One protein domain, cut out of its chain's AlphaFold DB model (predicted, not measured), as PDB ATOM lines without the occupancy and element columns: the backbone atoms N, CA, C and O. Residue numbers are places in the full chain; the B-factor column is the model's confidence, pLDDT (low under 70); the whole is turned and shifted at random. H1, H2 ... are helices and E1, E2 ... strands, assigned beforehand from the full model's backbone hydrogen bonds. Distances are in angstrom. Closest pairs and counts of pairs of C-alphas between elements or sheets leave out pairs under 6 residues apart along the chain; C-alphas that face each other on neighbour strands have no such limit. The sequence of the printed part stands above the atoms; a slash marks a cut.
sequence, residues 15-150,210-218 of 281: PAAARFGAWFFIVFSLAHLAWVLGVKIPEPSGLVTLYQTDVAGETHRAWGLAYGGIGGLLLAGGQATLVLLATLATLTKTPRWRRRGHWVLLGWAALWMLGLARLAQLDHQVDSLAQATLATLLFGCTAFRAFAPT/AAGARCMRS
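What this domain is: This is residues 15 to 150 and 210 to 218 of the 281 residues of an uncharacterized protein of Phycisphaerales bacterium (UniProt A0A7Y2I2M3). Two long helices, H2 and H3, make a V; H4 folds back along H3, and H1 runs across from H4 to H2. Two small strand pairs, E1 with E4 and the hairpin E2 and E3, lie at the open mouth of the V, and the short H5 lies near H1 and H4. The printed part has 145 residues, with five named helices and four named strands in the order H1 E1 E2 E3 E4 H2 H3 H4 H5; each sheet has two antiparallel strands, and the class is mostly helix. It is compact, with a radius of gyration of the C-alphas of 16.0 A and spans of 47 by 34 by 21 A.

How they stand to each other: H1, residues 15 to 40, touches H4, residues 126 to 147, with residues 15 to 25 alone, at a steep tilt of 55 degrees, opposite ways; the closest C-alphas are those of Ala 18 and Cys 141, 4.5 A. With residues 26 to 37 alone it touches H2, residues 69 to 91, at a shallow tilt of 28 degrees, opposite ways; the closest C-alphas are those of Leu 33 and Ala 80, 6.5 A. E1, residues 47 to 49, is antiparallel to E4, residues 66 to 68, with N 48 and O 67 2.8 A apart, within hydrogen-bond range. E1 runs on into E2, residues 52 to 55, at 86 degrees. E2 forms a hairpin with E3, residues 58 to 61; N 60 and O 53 are 2.8 A apart, within hydrogen-bond range. H2 touches H3, residues 95 to 122, at a steep tilt of 46 degrees, opposite ways; the C-alphas of Ala 86 and Gly 101 are the closest, 4.0 A. H3 and H4 form a helical hairpin at a shallow tilt of 21 degrees; their closest C-alphas are those of Leu 116 and Ala 132, 5.2 A. H5, residues 210 to 218, is close to H4 but not clearly touching; the closest C-alphas are those of Leu 137 and Gly 212, 6.9 A. In H1, H2, H3, H4 and H5 every O i to N i+4 pair is within hydrogen-bond range.

Where its parts are: H1 is 36.6 A long from C-alpha 15 at (59.279, 112.763, 21.804). H2 is 33.6 A long, H3 41.1 A and H4 31.3 A. H5 ends at C-alpha 218 at (74.618, 113.847, 28.202).

The domain as a whole: The C-alphas farthest apart, those of Ala 56 and Thr 94, are 50.3 A apart. Residues 151 to 209 are not printed; C-alphas 150 and 210 are 25.6 A apart across this cut. Of the links printed whole, H1 to E1 is short and the others are tight. Mean pLDDT of the printed part is 76.4; 28 residues are under 70, among them 40 to 51 and 210 to 218.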
ATOM      1  N   PRO A  15      59.440 113.414  23.105       77.31
ATOM      2  CA  PRO A  15      59.279 112.763  21.804       77.31
ATOM      3  C   PRO A  15      60.608 112.594  21.063       77.31
ATOM      4  O   PRO A  15      60.837 111.584  20.401       77.31
ATOM      5  N   ALA A  16      61.509 113.572  21.188       75.12
ATOM      6  CA  ALA A  16      62.833 113.502  20.579       75.12
ATOM      7  C   ALA A  16      63.706 112.425  21.243       75.12
ATOM      8  O   ALA A  16      64.407 111.696  20.543       75.12
ATOM      9  N   ALA A  17      63.644 112.304  22.573       74.44
ATOM     10  CA  ALA A  17      64.369 111.274  23.311       74.44
ATOM     11  C   ALA A  17      63.856 109.865  22.974       74.44
ATOM     12  O   ALA A  17      64.667 108.988  22.693       74.44
ATOM     13  N   ALA A  18      62.535 109.673  22.910       75.44
ATOM     14  CA  ALA A  18      61.932 108.393  22.537       75.44
ATOM     15  C   ALA A  18      62.280 107.986  21.096       75.44
ATOM     16  O   ALA A  18      62.630 106.836  20.837       75.44
ATOM     17  N   ARG A  19      62.263 108.939  20.149       77.31
ATOM     18  CA  ARG A  19      62.691 108.688  18.760       77.31
ATOM     19  C   ARG A  19      64.150 108.262  18.675       77.31
ATOM     20  O   ARG A  19      64.447 107.328  17.938       77.31
ATOM     21  N   PHE A  20      65.026 108.942  19.412       81.75
ATOM     22  CA  PHE A  20      66.445 108.605  19.462       81.75
ATOM     23  C   PHE A  20      66.673 107.229  20.096       81.75
ATOM     24  O   PHE A  20      67.386 106.420  19.520       81.75
ATOM     25  N   GLY A  21      66.017 106.938  21.226       78.38
ATOM     26  CA  GLY A  21      66.104 105.634  21.890       78.38
ATOM     27  C   GLY A  21      65.635 104.491  20.991       78.38
ATOM     28  O   GLY A  21      66.334 103.496  20.856       78.38
ATOM     29  N   ALA A  22      64.511 104.666  20.290       76.88
ATOM     30  CA  ALA A  22      64.021 103.670  19.338       76.88
ATOM     31  C   ALA A  22      65.007 103.425  18.182       76.88
ATOM     32  O   ALA A  22      65.276 102.281  17.835       76.88
ATOM     33  N   TRP A  23      65.584 104.488  17.613       81.38
ATOM     34  CA  TRP A  23      66.605 104.359  16.567       81.38
ATOM     35  C   TRP A  23      67.868 103.662  17.069       81.38
ATOM     36  O   TRP A  23      68.398 102.786  16.393       81.38
ATOM     37  N   PHE A  24      68.329 104.032  18.263       81.50
ATOM     38  CA  PHE A  24      69.497 103.425  18.886       81.50
ATOM     39  C   PHE A  24      69.286 101.927  19.123       81.50
ATOM     40  O   PHE A  24      70.165 101.136  18.798       81.50
ATOM     41  N   PHE A  25      68.106 101.534  19.611       81.81
ATOM     42  CA  PHE A  25      67.741 100.131  19.802       81.81
ATOM     43  C   PHE A  25      67.788  99.330  18.497       81.81
ATOM     44  O   PHE A  25      68.358  98.243  18.471       81.81
ATOM     45  N   ILE A  26      67.231  99.879  17.411       81.00
ATOM     46  CA  ILE A  26      67.228  99.225  16.095       81.00
ATOM     47  C   ILE A  26      68.660  99.038  15.585       81.00
ATOM     48  O   ILE A  26      69.037  97.928  15.224       81.00
ATOM     49  N   VAL A  27      69.472 100.103  15.591       81.88
ATOM     50  CA  VAL A  27      70.862 100.045  15.106       81.88
ATOM     51  C   VAL A  27      71.684  99.068  15.934       81.88
ATOM     52  O   VAL A  27      72.414  98.261  15.368       81.88
ATOM     53  N   PHE A  28      71.543  99.106  17.259       82.31
ATOM     54  CA  PHE A  28      72.240  98.185  18.148       82.31
ATOM     55  C   PHE A  28      71.814  96.733  17.905       82.31
ATOM     56  O   PHE A  28      72.671  95.867  17.771       82.31
ATOM     57  N   SER A  29      70.509  96.477  17.773       80.25
ATOM     58  CA  SER A  29      69.976  95.138  17.493       80.25
ATOM     59  C   SER A  29      70.482  94.594  16.158       80.25
ATOM     60  O   SER A  29      70.926  93.453  16.096       80.25
ATOM     61  N   LEU A  30      70.463  95.410  15.098       80.56
ATOM     62  CA  LEU A  30      70.953  95.014  13.775       80.56
ATOM     63  C   LEU A  30      72.466  94.792  13.769       80.56
ATOM     64  O   LEU A  30      72.928  93.810  13.200       80.56
ATOM     65  N   ALA A  31      73.235  95.665  14.426       82.56
ATOM     66  CA  ALA A  31      74.680  95.493  14.555       82.56
ATOM     67  C   ALA A  31      75.024  94.217  15.335       82.56
ATOM     68  O   ALA A  31      75.942  93.496  14.958       82.56
ATOM     69  N   HIS A  32      74.265  93.913  16.388       79.94
ATOM     70  CA  HIS A  32      74.460  92.699  17.169       79.94
ATOM     71  C   HIS A  32      74.079  91.440  16.384       79.94
ATOM     72  O   HIS A  32      74.827  90.466  16.416       79.94
ATOM     73  N   LEU A  33      72.969  91.469  15.639       77.81
ATOM     74  CA  LEU A  33      72.579  90.388  14.733       77.81
ATOM     75  C   LEU A  33      73.639  90.164  13.651       77.81
ATOM     76  O   LEU A  33      74.051  89.033  13.439       77.81
ATOM     77  N   ALA A  34      74.130  91.233  13.019       79.50
ATOM     78  CA  ALA A  34      75.194  91.150  12.022       79.50
ATOM     79  C   ALA A  34      76.497  90.598  12.615       79.50
ATOM     80  O   ALA A  34      77.160  89.792  11.975       79.50
ATOM     81  N   TRP A  35      76.846  90.986  13.847       80.69
ATOM     82  CA  TRP A  35      77.988  90.422  14.565       80.69
ATOM     83  C   TRP A  35      77.813  88.924  14.827       80.69
ATOM     84  O   TRP A  35      78.718  88.146  14.544       80.69
ATOM     85  N   VAL A  36      76.649  88.501  15.326       71.38
ATOM     86  CA  VAL A  36      76.375  87.082  15.602       71.38
ATOM     87  C   VAL A  36      76.388  86.278  14.304       71.38
ATOM     88  O   VAL A  36      77.062  85.259  14.231       71.38
ATOM     89  N   LEU A  37      75.745  86.765  13.244       71.62
ATOM     90  CA  LEU A  37      75.785  86.101  11.943       71.62
ATOM     91  C   LEU A  37      77.210  86.093  11.346       71.62
ATOM     92  O   LEU A  37      77.633  85.108  10.764       71.62
ATOM     93  N   GLY A  38      77.998  87.154  11.515       71.75
ATOM     94  CA  GLY A  38      79.351  87.222  10.953       71.75
ATOM     95  C   GLY A  38      80.395  86.391  11.704       71.75
ATOM     96  O   GLY A  38      81.320  85.877  11.085       71.75
ATOM     97  N   VAL A  39      80.267  86.271  13.029       71.12
ATOM     98  CA  VAL A  39      81.312  85.697  13.900       71.12
ATOM     99  C   VAL A  39      80.943  84.313  14.430       71.12
ATOM    100  O   VAL A  39      81.829  83.480  14.582       71.12
ATOM    101  N   LYS A  40      79.657  84.039  14.697       62.47
ATOM    102  CA  LYS A  40      79.208  82.781  15.327       62.47
ATOM    103  C   LYS A  40      78.781  81.695  14.337       62.47
ATOM    104  O   LYS A  40      78.784  80.530  14.705       62.47
ATOM    105  N   ILE A  41      78.440  82.040  13.093       60.72
ATOM    106  CA  ILE A  41      78.128  81.043  12.049       60.72
ATOM    107  C   ILE A  41      79.300  80.093  11.743       60.72
ATOM    108  O   ILE A  41      79.031  78.909  11.551       60.72
ATOM    109  N   PRO A  42      80.576  80.530  11.706       56.31
ATOM    110  CA  PRO A  42      81.678  79.612  11.426       56.31
ATOM    111  C   PRO A  42      82.074  78.706  12.607       56.31
ATOM    112  O   PRO A  42      83.006  77.921  12.453       56.31
ATOM    113  N   GLU A  43      81.415  78.774  13.775       63.31
ATOM    114  CA  GLU A  43      81.735  77.860  14.880       63.31
ATOM    115  C   GLU A  43      81.200  76.438  14.580       63.31
ATOM    116  O   GLU A  43      79.989  76.244  14.430       63.31
ATOM    117  N   PRO A  44      82.069  75.406  14.545       57.81
ATOM    118  CA  PRO A  44      81.691  74.029  14.198       57.81
ATOM    119  C   PRO A  44      80.769  73.366  15.232       57.81
ATOM    120  O   PRO A  44      80.188  72.319  14.960       57.81
ATOM    121  N   SER A  45      80.590  73.985  16.404       65.19
ATOM    122  CA  SER A  45      79.625  73.563  17.424       65.19
ATOM    123  C   SER A  45      78.168  73.701  16.959       65.19
ATOM    124  O   SER A  45      77.265  73.163  17.602       65.19
ATOM    125  N   GLY A  46      77.923  74.447  15.871       60.44
ATOM    126  CA  GLY A  46      76.595  74.677  15.304       60.44
ATOM    127  C   GLY A  46      75.668  75.484  16.213       60.44
ATOM    128  O   GLY A  46      74.477  75.577  15.935       60.44
ATOM    129  N   LEU A  47      76.166  76.048  17.316       62.00
ATOM    130  CA  LEU A  47      75.341  76.664  18.349       62.00
ATOM    131  C   LEU A  47      75.380  78.190  18.227       62.00
ATOM    132  O   LEU A  47      76.349  78.849  18.597       62.00
ATOM    133  N   VAL A  48      74.296  78.767  17.712       63.25
ATOM    134  CA  VAL A  48      74.134  80.215  17.547       63.25
ATOM    135  C   VAL A  48      73.458  80.785  18.791       63.25
ATOM    136  O   VAL A  48      72.234  80.789  18.931       63.25
ATOM    137  N   THR A  49      74.261  81.293  19.719       62.50
ATOM    138  CA  THR A  49      73.776  82.039  20.886       62.50
ATOM    139  C   THR A  49      73.806  83.534  20.592       62.50
ATOM    140  O   THR A  49      74.883  84.126  20.509       62.50
ATOM    141  N   LEU A  50      72.636  84.165  20.459       63.03
ATOM    142  CA  LEU A  50      72.549  85.628  20.368       63.03
ATOM    143  C   LEU A  50      72.909  86.271  21.706       63.03
ATOM    144  O   LEU A  50      73.464  87.366  21.724       63.03
ATOM    145  N   TYR A  51      72.595  85.593  22.813       68.62
ATOM    146  CA  TYR A  51      72.879  86.109  24.139       68.62
ATOM    147  C   TYR A  51      73.110  84.985  25.162       68.62
ATOM    148  O   TYR A  51      72.246  84.129  25.378       68.62
ATOM    149  N   GLN A  52      74.292  84.994  25.777       72.94
ATOM    150  CA  GLN A  52      74.734  84.046  26.803       72.94
ATOM    151  C   GLN A  52      75.518  84.785  27.891       72.94
ATOM    152  O   GLN A  52      76.133  85.816  27.606       72.94
ATOM    153  N   THR A  53      75.493  84.257  29.109       71.75
ATOM    154  CA  THR A  53      76.366  84.678  30.212       71.75
ATOM    155  C   THR A  53      76.951  83.437  30.882       71.75
ATOM    156  O   THR A  53      76.323  82.378  30.842       71.75
ATOM    157  N   ASP A  54      78.126  83.570  31.483       74.00
ATOM    158  CA  ASP A  54      78.778  82.501  32.241       74.00
ATOM    159  C   ASP A  54      78.711  82.847  33.733       74.00
ATOM    160  O   ASP A  54      79.251  83.869  34.163       74.00
ATOM    161  N   VAL A  55      78.040  82.004  34.523       74.75
ATOM    162  CA  VAL A  55      77.919  82.156  35.983       74.75
ATOM    163  C   VAL A  55      78.516  80.923  36.635       74.75
ATOM    164  O   VAL A  55      78.111  79.808  36.337       74.75
ATOM    165  N   ALA A  56      79.505  81.116  37.510       78.44
ATOM    166  CA  ALA A  56      80.157  80.025  38.245       78.44
ATOM    167  C   ALA A  56      80.698  78.873  37.361       78.44
ATOM    168  O   ALA A  56      80.801  77.738  37.811       78.44
ATOM    169  N   GLY A  57      81.072  79.163  36.109       80.38
ATOM    170  CA  GLY A  57      81.559  78.160  35.151       80.38
ATOM    171  C   GLY A  57      80.462  77.465  34.338       80.38
ATOM    172  O   GLY A  57      80.786  76.698  33.435       80.38
ATOM    173  N   GLU A  58      79.186  77.766  34.593       81.44
ATOM    174  CA  GLU A  58      78.057  77.299  33.790       81.44
ATOM    175  C   GLU A  58      77.582  78.378  32.807       81.44
ATOM    176  O   GLU A  58      77.310  79.525  33.172       81.44
ATOM    177  N   THR A  59      77.445  78.002  31.533       78.88
ATOM    178  CA  THR A  59      76.919  78.897  30.497       78.88
ATOM    179  C   THR A  59      75.395  78.895  30.514       78.88
ATOM    180  O   THR A  59      74.744  77.952  30.052       78.88
ATOM    181  N   HIS A  60      74.798  79.999  30.955       76.94
ATOM    182  CA  HIS A  60      73.359  80.211  30.874       76.94
ATOM    183  C   HIS A  60      72.989  80.969  29.602       76.94
ATOM    184  O   HIS A  60      73.558  82.003  29.242       76.94
ATOM    185  N   ARG A  61      71.977  80.454  28.908       77.31
ATOM    186  CA  ARG A  61      71.522  80.978  27.621       77.31
ATOM    187  C   ARG A  61      70.159  81.638  27.766       77.31
ATOM    188  O   ARG A  61      69.273  81.112  28.443       77.31
ATOM    189  N   ALA A  62      69.971  82.778  27.105       70.88
ATOM    190  CA  ALA A  62      68.662  83.414  27.059       70.88
ATOM    191  C   ALA A  62      67.682  82.546  26.251       70.88
ATOM    192  O   ALA A  62      67.911  82.232  25.079       70.88
ATOM    193  N   TRP A  63      66.575  82.160  26.883       65.25
ATOM    194  CA  TRP A  63      65.507  81.403  26.230       65.25
ATOM    195  C   TRP A  63      64.904  82.215  25.078       65.25
ATOM    196  O   TRP A  63      64.613  83.399  25.240       65.25
ATOM    197  N   GLY A  64      64.769  81.595  23.903       65.19
ATOM    198  CA  GLY A  64      64.317  82.275  22.683       65.19
ATOM    199  C   GLY A  64      65.353  83.206  22.034       65.19
ATOM    200  O   GLY A  64      65.003  83.944  21.121       65.19
ATOM    201  N   LEU A  65      66.608  83.194  22.497       68.12
ATOM    202  CA  LEU A  65      67.750  83.902  21.894       68.12
ATOM    203  C   LEU A  65      68.987  82.994  21.779       68.12
ATOM    204  O   LEU A  65      70.102  83.450  21.529       68.12
ATOM    205  N   ALA A  66      68.805  81.695  21.968       71.56
ATOM    206  CA  ALA A  66      69.844  80.701  21.804       71.56
ATOM    207  C   ALA A  66      69.293  79.550  20.985       71.56
ATOM    208  O   ALA A  66      68.239  79.000  21.310       71.56
ATOM    209  N   TYR A  67      70.016  79.207  19.928       73.12
ATOM    210  CA  TYR A  67      69.581  78.200  18.989       73.12
ATOM    211  C   TYR A  67      70.705  77.226  18.668       73.12
ATOM    212  O   TYR A  67      71.856  77.619  18.503       73.12
ATOM    213  N   GLY A  68      70.362  75.945  18.592       75.56
ATOM    214  CA  GLY A  68      71.287  74.884  18.214       75.56
ATOM    215  C   GLY A  68      71.096  74.443  16.768       75.56
ATOM    216  O   GLY A  68      69.971  74.375  16.267       75.56
ATOM    217  N   GLY A  69      72.207  74.114  16.122       74.81
ATOM    218  CA  GLY A  69      72.283  73.532  14.789       74.81
ATOM    219  C   GLY A  69      71.790  74.434  13.656       74.81
ATOM    220  O   GLY A  69      71.550  75.635  13.802       74.81
ATOM    221  N   ILE A  70      71.591  73.804  12.498       71.25
ATOM    222  CA  ILE A  70      71.119  74.448  11.262       71.25
ATOM    223  C   ILE A  70      69.719  75.044  11.443       71.25
ATOM    224  O   ILE A  70      69.462  76.163  11.004       71.25
ATOM    225  N   GLY A  71      68.817  74.338  12.133       72.69
ATOM    226  CA  GLY A  71      67.478  74.857  12.431       72.69
ATOM    227  C   GLY A  71      67.538  76.155  13.237       72.69
ATOM    228  O   GLY A  71      66.797  77.100  12.969       72.69
ATOM    229  N   GLY A  72      68.492  76.244  14.162       73.69
ATOM    230  CA  GLY A  72      68.738  77.455  14.918       73.69
ATOM    231  C   GLY A  72      69.288  78.615  14.102       73.69
ATOM    232  O   GLY A  72      68.848  79.754  14.271       73.69
ATOM    233  N   LEU A  73      70.194  78.320  13.173       71.69
ATOM    234  CA  LEU A  73      70.704  79.295  12.220       71.69
ATOM    235  C   LEU A  73      69.584  79.871  11.343       71.69
ATOM    236  O   LEU A  73      69.485  81.090  11.193       71.69
ATOM    237  N   LEU A  74      68.718  79.008  10.802       79.00
ATOM    238  CA  LEU A  74      67.572  79.422   9.989       79.00
ATOM    239  C   LEU A  74      66.602  80.291  10.789       79.00
ATOM    240  O   LEU A  74      66.120  81.303  10.282       79.00
ATOM    241  N   LEU A  75      66.351  79.943  12.054       79.94
ATOM    242  CA  LEU A  75      65.452  80.710  12.909       79.94
ATOM    243  C   LEU A  75      66.050  82.072  13.297       79.94
ATOM    244  O   LEU A  75      65.354  83.085  13.219       79.94
ATOM    245  N   ALA A  76      67.347  82.128  13.618       77.06
ATOM    246  CA  ALA A  76      68.066  83.382  13.853       77.06
ATOM    247  C   ALA A  76      68.088  84.274  12.598       77.06
ATOM    248  O   ALA A  76      67.815  85.475  12.685       77.06
ATOM    249  N   GLY A  77      68.350  83.692  11.423       78.56
ATOM    250  CA  GLY A  77      68.296  84.390  10.137       78.56
ATOM    251  C   GLY A  77      66.890  84.897   9.805       78.56
ATOM    252  O   GLY A  77      66.724  86.045   9.381       78.56
ATOM    253  N   GLY A  78      65.861  84.093  10.079       84.19
ATOM    254  CA  GLY A  78      64.455  84.472   9.941       84.19
ATOM    255  C   GLY A  78      64.082  85.646  10.847       84.19
ATOM    256  O   GLY A  78      63.490  86.619  10.381       84.19
ATOM    257  N   GLN A  79      64.500  85.620  12.114       85.44
ATOM    258  CA  GLN A  79      64.312  86.739  13.044       85.44
ATOM    259  C   GLN A  79      65.054  87.999  12.595       85.44
ATOM    260  O   GLN A  79      64.470  89.083  12.604       85.44
ATOM    261  N   ALA A  80      66.304  87.870  12.141       83.75
ATOM    262  CA  ALA A  80      67.074  88.993  11.612       83.75
ATOM    263  C   ALA A  80      66.370  89.640  10.410       83.75
ATOM    264  O   ALA A  80      66.214  90.863  10.350       83.75
ATOM    265  N   THR A  81      65.878  88.807   9.491       85.31
ATOM    266  CA  THR A  81      65.130  89.235   8.303       85.31
ATOM    267  C   THR A  81      63.827  89.922   8.699       85.31
ATOM    268  O   THR A  81      63.514  90.998   8.194       85.31
ATOM    269  N   LEU A  82      63.092  89.362   9.659       88.56
ATOM    270  CA  LEU A  82      61.846  89.928  10.170       88.56
ATOM    271  C   LEU A  82      62.065  91.294  10.843       88.56
ATOM    272  O   LEU A  82      61.297  92.224  10.596       88.56
ATOM    273  N   VAL A  83      63.136  91.459  11.626       87.88
ATOM    274  CA  VAL A  83      63.517  92.749  12.235       87.88
ATOM    275  C   VAL A  83      63.926  93.769  11.171       87.88
ATOM    276  O   VAL A  83      63.541  94.941  11.259       87.88
ATOM    277  N   LEU A  84      64.661  93.345  10.139       86.56
ATOM    278  CA  LEU A  84      65.033  94.204   9.015       86.56
ATOM    279  C   LEU A  84      63.795  94.666   8.233       86.56
ATOM    280  O   LEU A  84      63.612  95.865   8.027       86.56
ATOM    281  N   LEU A  85      62.902  93.743   7.870       90.75
ATOM    282  CA  LEU A  85      61.645  94.050   7.184       90.75
ATOM    283  C   LEU A  85      60.742  94.947   8.031       90.75
ATOM    284  O   LEU A  85      60.171  95.906   7.513       90.75
ATOM    285  N   ALA A  86      60.646  94.701   9.339       90.12
ATOM    286  CA  ALA A  86      59.904  95.562  10.254       90.12
ATOM    287  C   ALA A  86      60.501  96.974  10.309       90.12
ATOM    288  O   ALA A  86      59.760  97.960  10.275       90.12
ATOM    289  N   THR A  87      61.833  97.080  10.317       87.31
ATOM    290  CA  THR A  87      62.551  98.357  10.253       87.31
ATOM    291  C   THR A  87      62.233  99.097   8.957       87.31
ATOM    292  O   THR A  87      61.799 100.248   9.013       87.31
ATOM    293  N   LEU A  88      62.343  98.431   7.803       89.94
ATOM    294  CA  LEU A  88      61.981  99.003   6.503       89.94
ATOM    295  C   LEU A  88      60.505  99.425   6.467       89.94
ATOM    296  O   LEU A  88      60.192 100.542   6.057       89.94
ATOM    297  N   ALA A  89      59.602  98.600   7.006       89.94
ATOM    298  CA  ALA A  89      58.185  98.919   7.130       89.94
ATOM    299  C   ALA A  89      57.955 100.195   7.958       89.94
ATOM    300  O   ALA A  89      57.081 100.992   7.612       89.94
ATOM    301  N   THR A  90      58.761 100.464   8.998       86.62
ATOM    302  CA  THR A  90      58.644 101.720   9.763       86.62
ATOM    303  C   THR A  90      59.037 102.977   8.982       86.62
ATOM    304  O   THR A  90      58.578 104.068   9.340       86.62
ATOM    305  N   LEU A  91      59.833 102.831   7.916       87.06
ATOM    306  CA  LEU A  91      60.249 103.915   7.021       87.06
ATOM    307  C   LEU A  91      59.234 104.173   5.893       87.06
ATOM    308  O   LEU A  91      59.294 105.213   5.238       87.06
ATOM    309  N   THR A  92      58.272 103.270   5.681       91.56
ATOM    310  CA  THR A  92      57.262 103.423   4.625       91.56
ATOM    311  C   THR A  92      56.293 104.585   4.890       91.56
ATOM    312  O   THR A  92      55.905 104.898   6.026       91.56
ATOM    313  N   LYS A  93      55.849 105.230   3.800       90.31
ATOM    314  CA  LYS A  93      54.840 106.305   3.846       90.31
ATOM    315  C   LYS A  93      53.462 105.773   4.265       90.31
ATOM    316  O   LYS A  93      52.709 106.474   4.945       90.31
ATOM    317  N   THR A  94      53.153 104.521   3.927       91.19
ATOM    318  CA  THR A  94      51.858 103.882   4.175       91.19
ATOM    319  C   THR A  94      51.629 103.628   5.677       91.19
ATOM    320  O   THR A  94      52.379 102.899   6.329       91.19
ATOM    321  N   PRO A  95      50.568 104.200   6.281       87.56
ATOM    322  CA  PRO A  95      50.373 104.148   7.731       87.56
ATOM    323  C   PRO A  95      50.092 102.735   8.260       87.56
ATOM    324  O   PRO A  95      50.434 102.448   9.406       87.56
ATOM    325  N   ARG A  96      49.491 101.850   7.449       90.25
ATOM    326  CA  ARG A  96      49.209 100.451   7.821       90.25
ATOM    327  C   ARG A  96      50.503  99.650   8.015       90.25
ATOM    328  O   ARG A  96      50.703  99.068   9.077       90.25
ATOM    329  N   TRP A  97      51.402  99.689   7.032       90.31
ATOM    330  CA  TRP A  97      52.699  99.003   7.081       90.31
ATOM    331  C   TRP A  97      53.597  99.548   8.186       90.31
ATOM    332  O   TRP A  97      54.151  98.776   8.967       90.31
ATOM    333  N   ARG A  98      53.633 100.875   8.346       88.06
ATOM    334  CA  ARG A  98      54.369 101.510   9.440       88.06
ATOM    335  C   ARG A  98      53.913 101.030  10.817       88.06
ATOM    336  O   ARG A  98      54.769 100.780  11.663       88.06
ATOM    337  N   ARG A  99      52.602 100.883  11.058       87.12
ATOM    338  CA  ARG A  99      52.090 100.346  12.335       87.12
ATOM    339  C   ARG A  99      52.514  98.899  12.550       87.12
ATOM    340  O   ARG A  99      53.013  98.594  13.626       87.12
ATOM    341  N   ARG A 100      52.372  98.036  11.536       90.56
ATOM    342  CA  ARG A 100      52.808  96.630  11.617       90.56
ATOM    343  C   ARG A 100      54.296  96.526  11.965       90.56
ATOM    344  O   ARG A 100      54.641  95.813  12.899       90.56
ATOM    345  N   GLY A 101      55.148  97.313  11.304       88.44
ATOM    346  CA  GLY A 101      56.579  97.368  11.617       88.44
ATOM    347  C   GLY A 101      56.866  97.782  13.066       88.44
ATOM    348  O   GLY A 101      57.687  97.156  13.726       88.44
ATOM    349  N   HIS A 102      56.154  98.782  13.605       87.31
ATOM    350  CA  HIS A 102      56.327  99.181  15.011       87.31
ATOM    351  C   HIS A 102      55.905  98.077  15.988       87.31
ATOM    352  O   HIS A 102      56.605  97.864  16.973       87.31
ATOM    353  N   TRP A 103      54.806  97.366  15.718       88.38
ATOM    354  CA  TRP A 103      54.358  96.251  16.559       88.38
ATOM    355  C   TRP A 103      55.353  95.094  16.572       88.38
ATOM    356  O   TRP A 103      55.667  94.573  17.639       88.38
ATOM    357  N   VAL A 104      55.908  94.744  15.411       90.62
ATOM    358  CA  VAL A 104      56.942  93.707  15.314       90.62
ATOM    359  C   VAL A 104      58.203  94.111  16.083       90.62
ATOM    360  O   VAL A 104      58.717  93.322  16.872       90.62
ATOM    361  N   LEU A 105      58.677  95.352  15.921       87.44
ATOM    362  CA  LEU A 105      59.839  95.853  16.666       87.44
ATOM    363  C   LEU A 105      59.588  95.923  18.178       87.44
ATOM    364  O   LEU A 105      60.516  95.714  18.956       87.44
ATOM    365  N   LEU A 106      58.352  96.207  18.597       88.44
ATOM    366  CA  LEU A 106      57.968  96.185  20.004       88.44
ATOM    367  C   LEU A 106      58.024  94.761  20.573       88.44
ATOM    368  O   LEU A 106      58.593  94.565  21.643       88.44
ATOM    369  N   GLY A 107      57.491  93.776  19.842       88.19
ATOM    370  CA  GLY A 107      57.595  92.360  20.209       88.19
ATOM    371  C   GLY A 107      59.050  91.892  20.288       88.19
ATOM    372  O   GLY A 107      59.442  91.248  21.257       88.19
ATOM    373  N   TRP A 108      59.886  92.307  19.332       89.12
ATOM    374  CA  TRP A 108      61.325  92.036  19.357       89.12
ATOM    375  C   TRP A 108      62.015  92.641  20.587       89.12
ATOM    376  O   TRP A 108      62.794  91.975  21.264       89.12
ATOM    377  N   ALA A 109      61.698  93.893  20.920       85.81
ATOM    378  CA  ALA A 109      62.233  94.547  22.108       85.81
ATOM    379  C   ALA A 109      61.767  93.872  23.410       85.81
ATOM    380  O   ALA A 109      62.554  93.762  24.349       85.81
ATOM    381  N   ALA A 110      60.524  93.381  23.458       86.25
ATOM    382  CA  ALA A 110      60.007  92.606  24.584       86.25
ATOM    383  C   ALA A 110      60.751  91.270  24.754       86.25
ATOM    384  O   ALA A 110      61.075  90.891  25.877       86.25
ATOM    385  N   LEU A 111      61.079  90.590  23.651       85.06
ATOM    386  CA  LEU A 111      61.848  89.345  23.681       85.06
ATOM    387  C   LEU A 111      63.259  89.562  24.258       85.06
ATOM    388  O   LEU A 111      63.677  88.831  25.153       85.06
ATOM    389  N   TRP A 112      63.953  90.617  23.814       82.31
ATOM    390  CA  TRP A 112      65.245  91.035  24.384       82.31
ATOM    391  C   TRP A 112      65.154  91.313  25.881       82.31
ATOM    392  O   TRP A 112      66.010  90.894  26.658       82.31
ATOM    393  N   MET A 113      64.096  92.010  26.281       82.62
ATOM    394  CA  MET A 113      63.824  92.334  27.672       82.62
ATOM    395  C   MET A 113      63.627  91.100  28.544       82.62
ATOM    396  O   MET A 113      64.206  91.026  29.626       82.62
ATOM    397  N   LEU A 114      62.846  90.131  28.072       82.50
ATOM    398  CA  LEU A 114      62.589  88.894  28.801       82.50
ATOM    399  C   LEU A 114      63.863  88.051  28.939       82.50
ATOM    400  O   LEU A 114      64.153  87.547  30.024       82.50
ATOM    401  N   GLY A 115      64.660  87.962  27.867       79.31
ATOM    402  CA  GLY A 115      65.958  87.287  27.888       79.31
ATOM    403  C   GLY A 115      66.924  87.914  28.895       79.31
ATOM    404  O   GLY A 115      67.521  87.207  29.704       79.31
ATOM    405  N   LEU A 116      67.024  89.246  28.908       78.94
ATOM    406  CA  LEU A 116      67.885  89.977  29.840       78.94
ATOM    407  C   LEU A 116      67.400  89.913  31.287       78.94
ATOM    408  O   LEU A 116      68.222  89.797  32.189       78.94
ATOM    409  N   ALA A 117      66.088  89.977  31.521       78.69
ATOM    410  CA  ALA A 117      65.522  89.864  32.861       78.69
ATOM    411  C   ALA A 117      65.835  88.495  33.479       78.69
ATOM    412  O   ALA A 117      66.283  88.436  34.620       78.69
ATOM    413  N   ARG A 118      65.682  87.414  32.700       78.06
ATOM    414  CA  ARG A 118      66.060  86.062  33.129       78.06
ATOM    415  C   ARG A 118      67.547  85.969  33.465       78.06
ATOM    416  O   ARG A 118      67.913  85.369  34.467       78.06
ATOM    417  N   LEU A 119      68.411  86.561  32.647       72.81
ATOM    418  CA  LEU A 119      69.851  86.509  32.898       72.81
ATOM    419  C   LEU A 119      70.274  87.363  34.089       72.81
ATOM    420  O   LEU A 119      71.121  86.927  34.850       72.81
ATOM    421  N   ALA A 120      69.646  88.516  34.312       77.94
ATOM    422  CA  ALA A 120      69.897  89.331  35.499       77.94
ATOM    423  C   ALA A 120      69.436  88.656  36.809       77.94
ATOM    424  O   ALA A 120      69.914  89.021  37.881       77.94
ATOM    425  N   GLN A 121      68.502  87.698  36.734       77.62
ATOM    426  CA  GLN A 121      68.130  86.853  37.875       77.62
ATOM    427  C   GLN A 121      69.192  85.791  38.177       77.62
ATOM    428  O   GLN A 121      69.404  85.480  39.341       77.62
ATOM    429  N   LEU A 122      69.839  85.246  37.143       77.50
ATOM    430  CA  LEU A 122      70.876  84.217  37.278       77.50
ATOM    431  C   LEU A 122      72.249  84.815  37.605       77.50
ATOM    432  O   LEU A 122      73.056  84.189  38.278       77.50
ATOM    433  N   ASP A 123      72.502  86.030  37.127       75.12
ATOM    434  CA  ASP A 123      73.777  86.710  37.237       75.12
ATOM    435  C   ASP A 123      73.604  88.094  37.878       75.12
ATOM    436  O   ASP A 123      73.186  89.065  37.236       75.12
ATOM    437  N   HIS A 124      73.949  88.195  39.163       70.94
ATOM    438  CA  HIS A 124      73.930  89.457  39.907       70.94
ATOM    439  C   HIS A 124      75.117  90.381  39.577       70.94
ATOM    440  O   HIS A 124      75.266  91.440  40.199       70.94
ATOM    441  N   GLN A 125      75.956  90.036  38.589       75.31
ATOM    442  CA  GLN A 125      77.007  90.926  38.104       75.31
ATOM    443  C   GLN A 125      76.427  92.276  37.654       75.31
ATOM    444  O   GLN A 125      75.387  92.399  36.998       75.31
ATOM    445  N   VAL A 126      77.172  93.336  37.969       65.75
ATOM    446  CA  VAL A 126      76.790  94.728  37.688       65.75
ATOM    447  C   VAL A 126      76.555  94.973  36.191       65.75
ATOM    448  O   VAL A 126      75.747  95.828  35.818       65.75
ATOM    449  N   ASP A 127      77.258  94.240  35.328       71.44
ATOM    450  CA  ASP A 127      77.159  94.383  33.878       71.44
ATOM    451  C   ASP A 127      75.830  93.860  33.319       71.44
ATOM    452  O   ASP A 127      75.187  94.572  32.540       71.44
ATOM    453  N   SER A 128      75.375  92.697  33.787       69.81
ATOM    454  CA  SER A 128      74.090  92.086  33.419       69.81
ATOM    455  C   SER A 128      72.922  92.990  33.829       69.81
ATOM    456  O   SER A 128      72.032  93.296  33.028       69.81
ATOM    457  N   LEU A 129      72.995  93.569  35.033       73.75
ATOM    458  CA  LEU A 129      72.003  94.528  35.521       73.75
ATOM    459  C   LEU A 129      72.013  95.852  34.731       73.75
ATOM    460  O   LEU A 129      70.958  96.445  34.471       73.75
ATOM    461  N   ALA A 130      73.192  96.324  34.313       73.44
ATOM    462  CA  ALA A 130      73.314  97.526  33.494       73.44
ATOM    463  C   ALA A 130      72.765  97.328  32.073       73.44
ATOM    464  O   ALA A 130      72.118  98.228  31.528       73.44
ATOM    465  N   GLN A 131      72.993  96.154  31.485       75.06
ATOM    466  CA  GLN A 131      72.454  95.786  30.177       75.06
ATOM    467  C   GLN A 131      70.933  95.619  30.229       75.06
ATOM    468  O   GLN A 131      70.242  96.227  29.410       75.06
ATOM    469  N   ALA A 132      70.404  94.917  31.239       73.12
ATOM    470  CA  ALA A 132      68.964  94.793  31.468       73.12
ATOM    471  C   ALA A 132      68.300  96.167  31.643       73.12
ATOM    472  O   ALA A 132      67.320  96.486  30.978       73.12
ATOM    473  N   THR A 133      68.897  97.042  32.456       76.75
ATOM    474  CA  THR A 133      68.439  98.429  32.630       76.75
ATOM    475  C   THR A 133      68.375  99.195  31.308       76.75
ATOM    476  O   THR A 133      67.389  99.882  31.018       76.75
ATOM    477  N   LEU A 134      69.453  99.134  30.521       80.31
ATOM    478  CA  LEU A 134      69.536  99.838  29.247       80.31
ATOM    479  C   LEU A 134      68.481  99.310  28.272       80.31
ATOM    480  O   LEU A 134      67.816 100.108  27.611       80.31
ATOM    481  N   ALA A 135      68.285  97.994  28.220       78.50
ATOM    482  CA  ALA A 135      67.243  97.391  27.408       78.50
ATOM    483  C   ALA A 135      65.848  97.834  27.852       78.50
ATOM    484  O   ALA A 135      65.058  98.212  26.989       78.50
ATOM    485  N   THR A 136      65.566  97.930  29.160       80.06
ATOM    486  CA  THR A 136      64.242  98.387  29.622       80.06
ATOM    487  C   THR A 136      63.967  99.814  29.202       80.06
ATOM    488  O   THR A 136      62.860 100.164  28.802       80.06
ATOM    489  N   LEU A 137      64.993 100.656  29.254       80.75
ATOM    490  CA  LEU A 137      64.894 102.036  28.813       80.75
ATOM    491  C   LEU A 137      64.609 102.158  27.322       80.75
ATOM    492  O   LEU A 137      63.785 102.977  26.907       80.75
ATOM    493  N   LEU A 138      65.295 101.352  26.517       80.00
ATOM    494  CA  LEU A 138      65.110 101.307  25.073       80.00
ATOM    495  C   LEU A 138      63.743 100.713  24.700       80.00
ATOM    496  O   LEU A 138      63.058 101.255  23.828       80.00
ATOM    497  N   PHE A 139      63.298  99.682  25.421       83.00
ATOM    498  CA  PHE A 139      61.950  99.128  25.338       83.00
ATOM    499  C   PHE A 139      60.893 100.183  25.690       83.00
ATOM    500  O   PHE A 139      59.987 100.443  24.909       83.00
ATOM    501  N   GLY A 140      61.054 100.897  26.804       79.44
ATOM    502  CA  GLY A 140      60.152 101.983  27.187       79.44
ATOM    503  C   GLY A 140      60.071 103.081  26.122       79.44
ATOM    504  O   GLY A 140      58.991 103.594  25.832       79.44
ATOM    505  N   CYS A 141      61.192 103.406  25.468       79.75
ATOM    506  CA  CYS A 141      61.217 104.364  24.358       79.75
ATOM    507  C   CYS A 141      60.473 103.856  23.112       79.75
ATOM    508  O   CYS A 141      59.777 104.637  22.456       79.75
ATOM    509  N   THR A 142      60.629 102.575  22.766       79.50
ATOM    510  CA  THR A 142      59.951 101.956  21.613       79.50
ATOM    511  C   THR A 142      58.456 101.786  21.874       79.50
ATOM    512  O   THR A 142      57.660 102.195  21.028       79.50
ATOM    513  N   ALA A 143      58.071 101.321  23.065       82.19
ATOM    514  CA  ALA A 143      56.689 101.242  23.529       82.19
ATOM    515  C   ALA A 143      56.019 102.618  23.510       82.19
ATOM    516  O   ALA A 143      55.003 102.803  22.843       82.19
ATOM    517  N   PHE A 144      56.636 103.627  24.141       80.62
ATOM    518  CA  PHE A 144      56.104 104.989  24.132       80.62
ATOM    519  C   PHE A 144      55.870 105.492  22.707       80.62
ATOM    520  O   PHE A 144      54.857 106.124  22.439       80.62
ATOM    521  N   ARG A 145      56.772 105.196  21.765       77.25
ATOM    522  CA  ARG A 145      56.607 105.591  20.361       77.25
ATOM    523  C   ARG A 145      55.495 104.818  19.645       77.25
ATOM    524  O   ARG A 145      54.828 105.412  18.803       77.25
ATOM    525  N   ALA A 146      55.328 103.530  19.936       76.88
ATOM    526  CA  ALA A 146      54.288 102.695  19.341       76.88
ATOM    527  C   ALA A 146      52.884 103.114  19.808       76.88
ATOM    528  O   ALA A 146      51.964 103.183  18.994       76.88
ATOM    529  N   PHE A 147      52.750 103.452  21.095       81.50
ATOM    530  CA  PHE A 147      51.489 103.860  21.715       81.50
ATOM    531  C   PHE A 147      51.226 105.364  21.677       81.50
ATOM    532  O   PHE A 147      50.085 105.772  21.880       81.50
ATOM    533  N   ALA A 148      52.247 106.198  21.430       79.00
ATOM    534  CA  ALA A 148      52.066 107.640  21.343       79.00
ATOM    535  C   ALA A 148      50.976 107.921  20.305       79.00
ATOM    536  O   ALA A 148      51.174 107.592  19.129       79.00
ATOM    537  N   PRO A 149      49.841 108.522  20.711       66.44
ATOM    538  CA  PRO A 149      48.763 108.795  19.791       66.44
ATOM    539  C   PRO A 149      49.358 109.629  18.669       66.44
ATOM    540  O   PRO A 149      49.876 110.728  18.897       66.44
ATOM    541  N   THR A 150      49.335 109.086  17.448       65.12
ATOM    542  CA  THR A 150      49.489 109.904  16.255       65.12
ATOM    543  C   THR A 150      48.380 110.918  16.381       65.12
ATOM    544  O   THR A 150      47.235 110.569  16.098       65.12
ATOM    545  N   ALA A 210      65.827 107.293  35.233       48.31
ATOM    546  CA  ALA A 210      66.344 108.635  35.475       48.31
ATOM    547  C   ALA A 210      67.853 108.734  35.183       48.31
ATOM    548  O   ALA A 210      68.324 109.759  34.675       48.31
ATOM    549  N   ALA A 211      68.629 107.687  35.483       45.06
ATOM    550  CA  ALA A 211      70.049 107.596  35.134       45.06
ATOM    551  C   ALA A 211      70.253 107.489  33.615       45.06
ATOM    552  O   ALA A 211      71.044 108.246  33.048       45.06
ATOM    553  N   GLY A 212      69.466 106.656  32.935       42.62
ATOM    554  CA  GLY A 212      69.444 106.542  31.481       42.62
ATOM    555  C   GLY A 212      69.026 107.829  30.785       42.62
ATOM    556  O   GLY A 212      69.714 108.293  29.882       42.62
ATOM    557  N   ALA A 213      67.978 108.501  31.265       47.66
ATOM    558  CA  ALA A 213      67.555 109.805  30.762       47.66
ATOM    559  C   ALA A 213      68.625 110.891  30.981       47.66
ATOM    560  O   ALA A 213      68.764 111.807  30.163       47.66
ATOM    561  N   ARG A 214      69.401 110.818  32.072       56.81
ATOM    562  CA  ARG A 214      70.579 111.680  32.295       56.81
ATOM    563  C   ARG A 214      71.725 111.324  31.343       56.81
ATOM    564  O   ARG A 214      72.316 112.236  30.763       56.81
ATOM    565  N   CYS A 215      71.994 110.037  31.116       46.91
ATOM    566  CA  CYS A 215      72.999 109.576  30.158       46.91
ATOM    567  C   CYS A 215      72.649 109.999  28.721       46.91
ATOM    568  O   CYS A 215      73.460 110.630  28.050       46.91
ATOM    569  N   MET A 216      71.409 109.777  28.289       46.25
ATOM    570  CA  MET A 216      70.870 110.186  26.988       46.25
ATOM    571  C   MET A 216      70.926 111.705  26.797       46.25
ATOM    572  O   MET A 216      71.325 112.186  25.737       46.25
ATOM    573  N   ARG A 217      70.602 112.494  27.835       60.88
ATOM    574  CA  ARG A 217      70.784 113.958  27.808       60.88
ATOM    575  C   ARG A 217      72.256 114.353  27.659       60.88
ATOM    576  O   ARG A 217      72.547 115.292  26.920       60.88
ATOM    577  N   SER A 218      73.168 113.645  28.324       55.53
ATOM    578  CA  SER A 218      74.618 113.847  28.202       55.53
ATOM    579  C   SER A 218      75.112 113.508  26.793       55.53
ATOM    580  O   SER A 218      75.755 114.345  26.167       55.53
TER     581      SER A 218